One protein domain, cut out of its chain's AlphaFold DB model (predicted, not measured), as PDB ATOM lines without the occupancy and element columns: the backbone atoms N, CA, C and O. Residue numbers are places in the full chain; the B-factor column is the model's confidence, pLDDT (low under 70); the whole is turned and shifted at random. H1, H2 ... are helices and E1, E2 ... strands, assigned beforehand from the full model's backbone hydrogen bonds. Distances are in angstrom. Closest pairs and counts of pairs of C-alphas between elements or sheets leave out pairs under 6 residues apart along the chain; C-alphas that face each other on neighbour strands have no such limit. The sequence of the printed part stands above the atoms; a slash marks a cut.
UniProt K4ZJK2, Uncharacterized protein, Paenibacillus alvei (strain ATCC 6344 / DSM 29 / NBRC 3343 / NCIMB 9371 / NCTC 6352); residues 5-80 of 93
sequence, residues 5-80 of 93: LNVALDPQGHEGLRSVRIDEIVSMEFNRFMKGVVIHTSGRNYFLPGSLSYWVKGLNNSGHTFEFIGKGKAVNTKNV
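What this domain is: This is residues 5 to 80 of the 93 residues of an uncharacterized protein of Paenibacillus alvei (strain ATCC 6344 / DSM 29 / NBRC 3343 / NCIMB 9371 / NCTC 6352) (UniProt K4ZJK2). A strongly twisted sheet of five strands has helix H1 packed on one face, while a separate two-stranded hairpin, E1 and E2, meets the sheet through E1 at the edge strand E5. The printed part has 76 residues, with the order E1 E2 E3 E4 E5 H1 E6 E7 along the chain. The large sheet runs E5 E4 E3 E7 E6, antiparallel throughout; the class is mixed, helices and strands. The whole is compact, with a radius of gyration of the C-alphas of 11.4 A and spans of 31 by 24 by 21 A.

Where its parts are: E1, residues 5 to 8, begins at C-alpha 5 (40.373, 22.114, 5.682) and is 9.9 A long. E2 is residues 17 to 21, 13.1 A; E3 residues 27 to 31, 12.8 A; E4 residues 36 to 40, 13.1 A; E5 residues 45 to 49, 13.7 A. H1, residues 52 to 61, is 14.2 A long and starts at C-alpha 52 (49.468, 12.349, 0.725). E6 is residues 66 to 70, 12.3 A, and E7, residues 73 to 76, 10.5 A, ends at C-alpha 76 (40.235, 8.622, 8.912).

How they stand to each other: E3, E4 and E5 form a meander, each strand the antiparallel neighbour of the one before, with N 38 and O 29 at 2.8 A and N 37 and O 48 at 2.8 A. E3 pairs with E7 through N 28 and O 74, 2.8 A, and the hairpin E6 and E7 through N 75 and O 67, 2.8 A. H1 is on this sheet, in two layers, a helix on one face; its closest C-alphas to E6 are Val 56 and Phe 66, 6.0 A. Each O i to N i+4 pair in H1 is within hydrogen-bond range. In the hairpin E1 and E2, N 5 and O 20 are 2.8 A apart. The closest C-alphas of E1 and E5 are Ala 8 and Phe 47, 4.8 A. E2 and H1 are apart.

The domain as a whole: The C-alphas of His 14 and Val 80 are the two farthest apart, 32.2 A. The printed part has no cut and no long link. Mean pLDDT of the printed part is 94.9; no printed residue is under 70.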
ATOM      1  N   LEU A   5      39.342  22.100   6.702       96.44
ATOM      2  CA  LEU A   5      40.373  22.114   5.682       96.44
ATOM      3  C   LEU A   5      39.802  22.778   4.431       96.44
ATOM      4  O   LEU A   5      38.719  22.419   3.972       96.44
ATOM      5  N   ASN A   6      40.520  23.761   3.890       97.50
ATOM      6  CA  ASN A   6      40.148  24.376   2.620       97.50
ATOM      7  C   ASN A   6      40.678  23.511   1.482       97.50
ATOM      8  O   ASN A   6      41.876  23.253   1.408       97.50
ATOM      9  N   VAL A   7      39.772  23.061   0.626       97.69
ATOM     10  CA  VAL A   7      40.028  22.091  -0.439       97.69
ATOM     11  C   VAL A   7      39.496  22.630  -1.760       97.69
ATOM     12  O   VAL A   7      38.506  23.360  -1.779       97.69
ATOM     13  N   ALA A   8      40.143  22.291  -2.867       98.06
ATOM     14  CA  ALA A   8      39.711  22.700  -4.195       98.06
ATOM     15  C   ALA A   8      38.515  21.871  -4.681       98.06
ATOM     16  O   ALA A   8      38.388  20.681  -4.362       98.06
ATOM     17  N   LEU A   9      37.626  22.518  -5.438       97.44
ATOM     18  CA  LEU A   9      36.448  21.881  -6.028       97.44
ATOM     19  C   LEU A   9      36.790  21.041  -7.268       97.44
ATOM     20  O   LEU A   9      36.129  20.025  -7.490       97.44
ATOM     21  N   ASP A  10      37.858  21.401  -7.979       95.81
ATOM     22  CA  ASP A  10      38.449  20.671  -9.101       95.81
ATOM     23  C   ASP A  10      39.978  20.492  -8.913       95.81
ATOM     24  O   ASP A  10      40.590  21.195  -8.104       95.81
ATOM     25  N   PRO A  11      40.629  19.572  -9.651       94.44
ATOM     26  CA  PRO A  11      42.060  19.298  -9.497       94.44
ATOM     27  C   PRO A  11      42.998  20.481  -9.773       94.44
ATOM     28  O   PRO A  11      44.135  20.456  -9.305       94.44
ATOM     29  N   GLN A  12      42.558  21.470 -10.557       93.44
ATOM     30  CA  GLN A  12      43.349  22.643 -10.942       93.44
ATOM     31  C   GLN A  12      42.980  23.893 -10.125       93.44
ATOM     32  O   GLN A  12      43.699  24.887 -10.175       93.44
ATOM     33  N   GLY A  13      41.907  23.838  -9.329       93.06
ATOM     34  CA  GLY A  13      41.444  24.936  -8.479       93.06
ATOM     35  C   GLY A  13      40.699  26.049  -9.223       93.06
ATOM     36  O   GLY A  13      40.500  27.120  -8.654       93.06
ATOM     37  N   HIS A  14      40.282  25.818 -10.468       95.88
ATOM     38  CA  HIS A  14      39.533  26.778 -11.282       95.88
ATOM     39  C   HIS A  14      38.118  27.059 -10.760       95.88
ATOM     40  O   HIS A  14      37.625  28.176 -10.879       95.88
ATOM     41  N   GLU A  15      37.473  26.069 -10.153       97.12
ATOM     42  CA  GLU A  15      36.149  26.190  -9.537       97.12
ATOM     43  C   GLU A  15      36.222  26.769  -8.112       97.12
ATOM     44  O   GLU A  15      35.199  26.969  -7.455       97.12
ATOM     45  N   GLY A  16      37.429  27.074  -7.625       96.94
ATOM     46  CA  GLY A  16      37.665  27.683  -6.323       96.94
ATOM     47  C   GLY A  16      37.790  26.680  -5.177       96.94
ATOM     48  O   GLY A  16      38.008  25.478  -5.365       96.94
ATOM     49  N   LEU A  17      37.700  27.209  -3.954       97.88
ATOM     50  CA  LEU A  17      37.925  26.469  -2.714       97.88
ATOM     51  C   LEU A  17      36.645  26.359  -1.889       97.88
ATOM     52  O   LEU A  17      35.825  27.276  -1.844       97.88
ATOM     53  N   ARG A  18      36.523  25.259  -1.152       96.75
ATOM     54  CA  ARG A  18      35.484  25.050  -0.148       96.75
ATOM     55  C   ARG A  18      36.104  24.609   1.165       96.75
ATOM     56  O   ARG A  18      37.042  23.819   1.186       96.75
ATOM     57  N   SER A  19      35.541  25.095   2.263       97.25
ATOM     58  CA  SER A  19      35.879  24.607   3.595       97.25
ATOM     59  C   SER A  19      35.112  23.317   3.885       97.25
ATOM     60  O   SER A  19      33.884  23.292   3.796       97.25
ATOM     61  N   VAL A  20      35.835  22.247   4.197       96.44
ATOM     62  CA  VAL A  20      35.283  20.927   4.529       96.44
ATOM     63  C   VAL A  20      35.681  20.588   5.955       96.44
ATOM     64  O   VAL A  20      36.828  20.821   6.347       96.44
ATOM     65  N   ARG A  21      34.749  20.050   6.747       95.81
ATOM     66  CA  ARG A  21      35.094  19.608   8.098       95.81
ATOM     67  C   ARG A  21      35.987  18.378   8.017       95.81
ATOM     68  O   ARG A  21      35.737  17.463   7.239       95.81
ATOM     69  N   ILE A  22      37.037  18.348   8.829       96.00
ATOM     70  CA  ILE A  22      38.016  17.251   8.796       96.00
ATOM     71  C   ILE A  22      37.373  15.924   9.238       96.00
ATOM     72  O   ILE A  22      37.760  14.860   8.761       96.00
ATOM     73  N   ASP A  23      36.349  15.983  10.093       94.00
ATOM     74  CA  ASP A  23      35.564  14.822  10.519       94.00
ATOM     75  C   ASP A  23      34.682  14.226   9.407       94.00
ATOM     76  O   ASP A  23      34.376  13.041   9.457       94.00
ATOM     77  N   GLU A  24      34.334  14.987   8.368       94.38
ATOM     78  CA  GLU A  24      33.601  14.486   7.197       94.38
ATOM     79  C   GLU A  24      34.511  13.772   6.186       94.38
ATOM     80  O   GLU A  24      34.023  13.116   5.260       94.38
ATOM     81  N   ILE A  25      35.836  13.882   6.343       95.88
ATOM     82  CA  ILE A  25      36.796  13.184   5.489       95.88
ATOM     83  C   ILE A  25      36.812  11.708   5.883       95.88
ATOM     84  O   ILE A  25      37.188  11.341   6.998       95.88
ATOM     85  N   VAL A  26      36.434  10.849   4.940       95.50
ATOM     86  CA  VAL A  26      36.440   9.391   5.093       95.50
ATOM     87  C   VAL A  26      37.825   8.842   4.766       95.50
ATOM     88  O   VAL A  26      38.401   8.069   5.533       95.50
ATOM     89  N   SER A  27      38.383   9.262   3.634       96.06
ATOM     90  CA  SER A  27      39.687   8.806   3.167       96.06
ATOM     91  C   SER A  27      40.365   9.828   2.262       96.06
ATOM     92  O   SER A  27      39.761  10.797   1.799       96.06
ATOM     93  N   MET A  28      41.653   9.608   2.035       97.62
ATOM     94  CA  MET A  28      42.501  10.394   1.156       97.62
ATOM     95  C   MET A  28      43.283   9.468   0.229       97.62
ATOM     96  O   MET A  28      43.815   8.445   0.669       97.62
ATOM     97  N   GLU A  29      43.400   9.847  -1.038       97.69
ATOM     98  CA  GLU A  29      44.123   9.086  -2.055       97.69
ATOM     99  C   GLU A  29      45.066   9.989  -2.852       97.69
ATOM    100  O   GLU A  29      44.683  11.060  -3.311       97.69
ATOM    101  N   PHE A  30      46.312   9.561  -3.045       97.94
ATOM    102  CA  PHE A  30      47.223  10.251  -3.951       97.94
ATOM    103  C   PHE A  30      46.891   9.908  -5.403       97.94
ATOM    104  O   PHE A  30      47.010   8.754  -5.817       97.94
ATOM    105  N   ASN A  31      46.574  10.921  -6.202       96.12
ATOM    106  CA  ASN A  31      46.353  10.781  -7.631       96.12
ATOM    107  C   ASN A  31      47.573  11.294  -8.411       96.12
ATOM    108  O   ASN A  31      47.929  12.474  -8.376       96.12
ATOM    109  N   ARG A  32      48.207  10.378  -9.154       92.75
ATOM    110  CA  ARG A  32      49.430  10.647  -9.924       92.75
ATOM    111  C   ARG A  32      49.213  11.594 -11.103       92.75
ATOM    112  O   ARG A  32      50.126  12.351 -11.415       92.75
ATOM    113  N   PHE A  33      48.045  11.553 -11.743       91.44
ATOM    114  CA  PHE A  33      47.757  12.354 -12.935       91.44
ATOM    115  C   PHE A  33      47.641  13.839 -12.592       91.44
ATOM    116  O   PHE A  33      48.230  14.670 -13.272       91.44
ATOM    117  N   MET A  34      46.966  14.162 -11.486       93.38
ATOM    118  CA  MET A  34      46.879  15.539 -10.982       93.38
ATOM    119  C   MET A  34      48.036  15.934 -10.049       93.38
ATOM    120  O   MET A  34      48.111  17.083  -9.632       93.38
ATOM    121  N   LYS A  35      48.929  14.996  -9.693       93.56
ATOM    122  CA  LYS A  35      50.030  15.194  -8.729       93.56
ATOM    123  C   LYS A  35      49.552  15.787  -7.393       93.56
ATOM    124  O   LYS A  35      50.180  16.687  -6.835       93.56
ATOM    125  N   GLY A  36      48.444  15.259  -6.879       96.69
ATOM    126  CA  GLY A  36      47.791  15.772  -5.680       96.69
ATOM    127  C   GLY A  36      47.013  14.708  -4.922       96.69
ATOM    128  O   GLY A  36      47.099  13.515  -5.215       96.69
ATOM    129  N   VAL A  37      46.258  15.150  -3.926       98.12
ATOM    130  CA  VAL A  37      45.443  14.308  -3.059       98.12
ATOM    131  C   VAL A  37      43.972  14.528  -3.362       98.12
ATOM    132  O   VAL A  37      43.486  15.656  -3.367       98.12
ATOM    133  N   VAL A  38      43.264  13.428  -3.582       98.12
ATOM    134  CA  VAL A  38      41.810  13.375  -3.616       98.12
ATOM    135  C   VAL A  38      41.323  13.121  -2.196       98.12
ATOM    136  O   VAL A  38      41.756  12.174  -1.540       98.12
ATOM    137  N   ILE A  39      40.436  13.982  -1.718       97.62
ATOM    138  CA  ILE A  39      39.729  13.842  -0.449       97.62
ATOM    139  C   ILE A  39      38.358  13.254  -0.739       97.62
ATOM    140  O   ILE A  39      37.581  13.841  -1.492       97.62
ATOM    141  N   HIS A  40      38.052  12.130  -0.101       96.75
ATOM    142  CA  HIS A  40      36.753  11.482  -0.179       96.75
ATOM    143  C   HIS A  40      35.920  11.831   1.053       96.75
ATOM    144  O   HIS A  40      36.304  11.530   2.186       96.75
ATOM    145  N   THR A  41      34.766  12.450   0.819       94.88
ATOM    146  CA  THR A  41      33.689  12.593   1.812       94.88
ATOM    147  C   THR A  41      32.524  11.676   1.433       94.88
ATOM    148  O   THR A  41      32.574  11.009   0.401       94.88
ATOM    149  N   SER A  42      31.456  11.641   2.231       90.62
ATOM    150  CA  SER A  42      30.259  10.850   1.909       90.62
ATOM    151  C   SER A  42      29.529  11.313   0.641       90.62
ATOM    152  O   SER A  42      28.897  10.497  -0.023       90.62
ATOM    153  N   GLY A  43      29.591  12.608   0.312       88.88
ATOM    154  CA  GLY A  43      28.798  13.201  -0.770       88.88
ATOM    155  C   GLY A  43      29.581  13.527  -2.038       88.88
ATOM    156  O   GLY A  43      29.047  13.409  -3.137       88.88
ATOM    157  N   ARG A  44      30.836  13.974  -1.909       94.50
ATOM    158  CA  ARG A  44      31.673  14.325  -3.065       94.50
ATOM    159  C   ARG A  44      33.162  14.242  -2.773       94.50
ATOM    160  O   ARG A  44      33.595  14.216  -1.617       94.50
ATOM    161  N   ASN A  45      33.929  14.292  -3.853       97.31
ATOM    162  CA  ASN A  45      35.375  14.400  -3.794       97.31
ATOM    163  C   ASN A  45      35.821  15.863  -3.871       97.31
ATOM    164  O   ASN A  45      35.152  16.706  -4.481       97.31
ATOM    165  N   TYR A  46      36.965  16.126  -3.251       98.06
ATOM    166  CA  TYR A  46      37.669  17.403  -3.277       98.06
ATOM    167  C   TYR A  46      39.161  17.177  -3.495       98.06
ATOM    168  O   TYR A  46      39.637  16.043  -3.429       98.06
ATOM    169  N   PHE A  47      39.904  18.254  -3.730       98.19
ATOM    170  CA  PHE A  47      41.282  18.160  -4.192       98.19
ATOM    171  C   PHE A  47      42.227  19.020  -3.359       98.19
ATOM    172  O   PHE A  47      41.900  20.134  -2.955       98.19
ATOM    173  N   LEU A  48      43.424  18.499  -3.116       97.81
ATOM    174  CA  LEU A  48      44.528  19.233  -2.512       97.81
ATOM    175  C   LEU A  48      45.807  19.028  -3.320       97.81
ATOM    176  O   LEU A  48      46.064  17.919  -3.794       97.81
ATOM    177  N   PRO A  49      46.653  20.059  -3.450       96.06
ATOM    178  CA  PRO A  49      47.968  19.899  -4.050       96.06
ATOM    179  C   PRO A  49      48.918  19.140  -3.111       96.06
ATOM    180  O   PRO A  49      48.697  19.053  -1.902       96.06
ATOM    181  N   GLY A  50      50.024  18.633  -3.654       94.75
ATOM    182  CA  GLY A  50      51.108  18.047  -2.863       94.75
ATOM    183  C   GLY A  50      50.927  16.562  -2.540       94.75
ATOM    184  O   GLY A  50      50.165  15.840  -3.181       94.75
ATOM    185  N   SER A  51      51.703  16.067  -1.575       96.69
ATOM    186  CA  SER A  51      51.780  14.635  -1.282       96.69
ATOM    187  C   SER A  51      50.780  14.200  -0.212       96.69
ATOM    188  O   SER A  51      50.515  14.913   0.755       96.69
ATOM    189  N   LEU A  52      50.293  12.962  -0.322       97.88
ATOM    190  CA  LEU A  52      49.468  12.349   0.725       97.88
ATOM    191  C   LEU A  52      50.190  12.303   2.079       97.88
ATOM    192  O   LEU A  52      49.573  12.524   3.116       97.88
ATOM    193  N   SER A  53      51.503  12.059   2.080       97.25
ATOM    194  CA  SER A  53      52.294  12.006   3.310       97.25
ATOM    195  C   SER A  53      52.384  13.343   4.031       97.25
ATOM    196  O   SER A  53      52.395  13.350   5.260       97.25
ATOM    197  N   TYR A  54      52.416  14.454   3.296       97.56
ATOM    198  CA  TYR A  54      52.364  15.784   3.885       97.56
ATOM    199  C   TYR A  54      51.041  15.992   4.629       97.56
ATOM    200  O   TYR A  54      51.051  16.299   5.820       97.56
ATOM    201  N   TRP A  55      49.912  15.736   3.960       97.44
ATOM    202  CA  TRP A  55      48.588  15.960   4.539       97.44
ATOM    203  C   TRP A  55      48.292  15.051   5.727       97.44
ATOM    204  O   TRP A  55      47.853  15.543   6.760       97.44
ATOM    205  N   VAL A  56      48.600  13.753   5.633       97.50
ATOM    206  CA  VAL A  56      48.413  12.819   6.756       97.50
ATOM    207  C   VAL A  56      49.224  13.263   7.976       97.50
ATOM    208  O   VAL A  56      48.675  13.372   9.069       97.50
ATOM    209  N   LYS A  57      50.513  13.590   7.803       97.75
ATOM    210  CA  LYS A  57      51.361  14.047   8.917       97.75
ATOM    211  C   LYS A  57      50.869  15.368   9.507       97.75
ATOM    212  O   LYS A  57      50.798  15.495  10.724       97.75
ATOM    213  N   GLY A  58      50.523  16.338   8.659       97.19
ATOM    214  CA  GLY A  58      50.033  17.645   9.096       97.19
ATOM    215  C   GLY A  58      48.721  17.551   9.876       97.19
ATOM    216  O   GLY A  58      48.599  18.141  10.948       97.19
ATOM    217  N   LEU A  59      47.765  16.761   9.380       96.81
ATOM    218  CA  LEU A  59      46.482  16.536  10.048       96.81
ATOM    219  C   LEU A  59      46.659  15.787  11.373       96.81
ATOM    220  O   LEU A  59      46.081  16.205  12.378       96.81
ATOM    221  N   ASN A  60      47.501  14.752  11.409       96.75
ATOM    222  CA  ASN A  60      47.764  14.000  12.638       96.75
ATOM    223  C   ASN A  60      48.438  14.866  13.709       96.75
ATOM    224  O   ASN A  60      47.982  14.909  14.851       96.75
ATOM    225  N   ASN A  61      49.440  15.661  13.325       97.19
ATOM    226  CA  ASN A  61      50.077  16.634  14.221       97.19
ATOM    227  C   ASN A  61      49.135  17.777  14.645       97.19
ATOM    228  O   ASN A  61      49.450  18.520  15.569       97.19
ATOM    229  N   SER A  62      47.976  17.911  13.994       95.88
ATOM    230  CA  SER A  62      46.929  18.871  14.353       95.88
ATOM    231  C   SER A  62      45.815  18.269  15.228       95.88
ATOM    232  O   SER A  62      44.827  18.956  15.505       95.88
ATOM    233  N   GLY A  63      45.963  17.015  15.679       94.81
ATOM    234  CA  GLY A  63      45.027  16.333  16.583       94.81
ATOM    235  C   GLY A  63      43.981  15.443  15.902       94.81
ATOM    236  O   GLY A  63      43.010  15.042  16.547       94.81
ATOM    237  N   HIS A  64      44.157  15.139  14.614       95.38
ATOM    238  CA  HIS A  64      43.309  14.195  13.873       95.38
ATOM    239  C   HIS A  64      43.974  12.819  13.761       95.38
ATOM    240  O   HIS A  64      45.123  12.649  14.155       95.38
ATOM    241  N   THR A  65      43.252  11.813  13.268       94.88
ATOM    242  CA  THR A  65      43.755  10.430  13.216       94.88
ATOM    243  C   THR A  65      43.520   9.817  11.841       94.88
ATOM    244  O   THR A  65      42.447   9.291  11.544       94.88
ATOM    245  N   PHE A  66      44.544   9.896  11.000       96.38
ATOM    246  CA  PHE A  66      44.593   9.275   9.686       96.38
ATOM    247  C   PHE A  66      45.675   8.202   9.634       96.38
ATOM    248  O   PHE A  66      46.813   8.452  10.027       96.38
ATOM    249  N   GLU A  67      45.327   7.041   9.086       95.94
ATOM    250  CA  GLU A  67      46.225   5.891   8.959       95.94
ATOM    251  C   GLU A  67      46.383   5.458   7.506       95.94
ATOM    252  O   GLU A  67      45.423   5.464   6.734       95.94
ATOM    253  N   PHE A  68      47.596   5.051   7.129       96.25
ATOM    254  CA  PHE A  68      47.858   4.500   5.800       96.25
ATOM    255  C   PHE A  68      47.358   3.057   5.703       96.25
ATOM    256  O   PHE A  68      47.764   2.206   6.487       96.25
ATOM    257  N   ILE A  69      46.546   2.760   4.686       91.88
ATOM    258  CA  ILE A  69      46.019   1.402   4.423       91.88
ATOM    259  C   ILE A  69      46.638   0.749   3.179       91.88
ATOM    260  O   ILE A  69      46.246  -0.337   2.762       91.88
ATOM    261  N   GLY A  70      47.596   1.422   2.544       88.25
ATOM    262  CA  GLY A  70      48.262   0.942   1.343       88.25
ATOM    263  C   GLY A  70      49.046   2.042   0.640       88.25
ATOM    264  O   GLY A  70      49.129   3.184   1.099       88.25
ATOM    265  N   LYS A  71      49.626   1.703  -0.515       84.69
ATOM    266  CA  LYS A  71      50.368   2.676  -1.324       84.69
ATOM    267  C   LYS A  71      49.414   3.752  -1.841       84.69
ATOM    268  O   LYS A  71      48.568   3.476  -2.683       84.69
ATOM    269  N   GLY A  72      49.595   4.978  -1.355       92.94
ATOM    270  CA  GLY A  72      48.846   6.141  -1.825       92.94
ATOM    271  C   GLY A  72      47.426   6.255  -1.275       92.94
ATOM    272  O   GLY A  72      46.667   7.029  -1.839       92.94
ATOM    273  N   LYS A  73      47.069   5.544  -0.196       96.31
ATOM    274  CA  LYS A  73      45.759   5.669   0.465       96.31
ATOM    275  C   LYS A  73      45.893   5.799   1.975       96.31
ATOM    276  O   LYS A  73      46.687   5.086   2.589       96.31
ATOM    277  N   ALA A  74      45.081   6.672   2.556       97.19
ATOM    278  CA  ALA A  74      44.924   6.817   3.994       97.19
ATOM    279  C   ALA A  74      43.444   6.970   4.363       97.19
ATOM    280  O   ALA A  74      42.659   7.489   3.572       97.19
ATOM    281  N   VAL A  75      43.057   6.526   5.553       95.94
ATOM    282  CA  VAL A  75      41.674   6.585   6.053       95.94
ATOM    283  C   VAL A  75      41.616   7.332   7.369       95.94
ATOM    284  O   VAL A  75      42.553   7.262   8.160       95.94
ATOM    285  N   ASN A  76      40.513   8.033   7.610       94.75
ATOM    286  CA  ASN A  76      40.235   8.622   8.912       94.75
ATOM    287  C   ASN A  76      39.735   7.532   9.866       94.75
ATOM    288  O   ASN A  76      38.621   7.031   9.706       94.75
ATOM    289  N   THR A  77      40.527   7.175  10.874       90.62
ATOM    290  CA  THR A  77      40.189   6.075  11.787       90.62
ATOM    291  C   THR A  77      39.047   6.404  12.743       90.62
ATOM    292  O   THR A  77      38.405   5.478  13.228       90.62
ATOM    293  N   LYS A  78      38.698   7.685  12.944       86.00
ATOM    294  CA  LYS A  78      37.482   8.057  13.695       86.00
ATOM    295  C   LYS A  78      36.193   7.642  12.987       86.00
ATOM    296  O   LYS A  78      35.184   7.427  13.648       86.00
ATOM    297  N   ASN A  79      36.228   7.532  11.659       73.44
ATOM    298  CA  ASN A  79      35.066   7.183  10.842       73.44
ATOM    299  C   ASN A  79      34.995   5.687  10.505       73.44
ATOM    300  O   ASN A  79      34.024   5.237   9.893       73.44
ATOM    301  N   VAL A  80      36.004   4.903  10.891       76.00
ATOM    302  CA  VAL A  80      36.025   3.459  10.650       76.00
ATOM    303  C   VAL A  80      35.100   2.777  11.654       76.00
ATOM    304  O   VAL A  80      35.378   2.743  12.848       76.00
TER     305      VAL A  80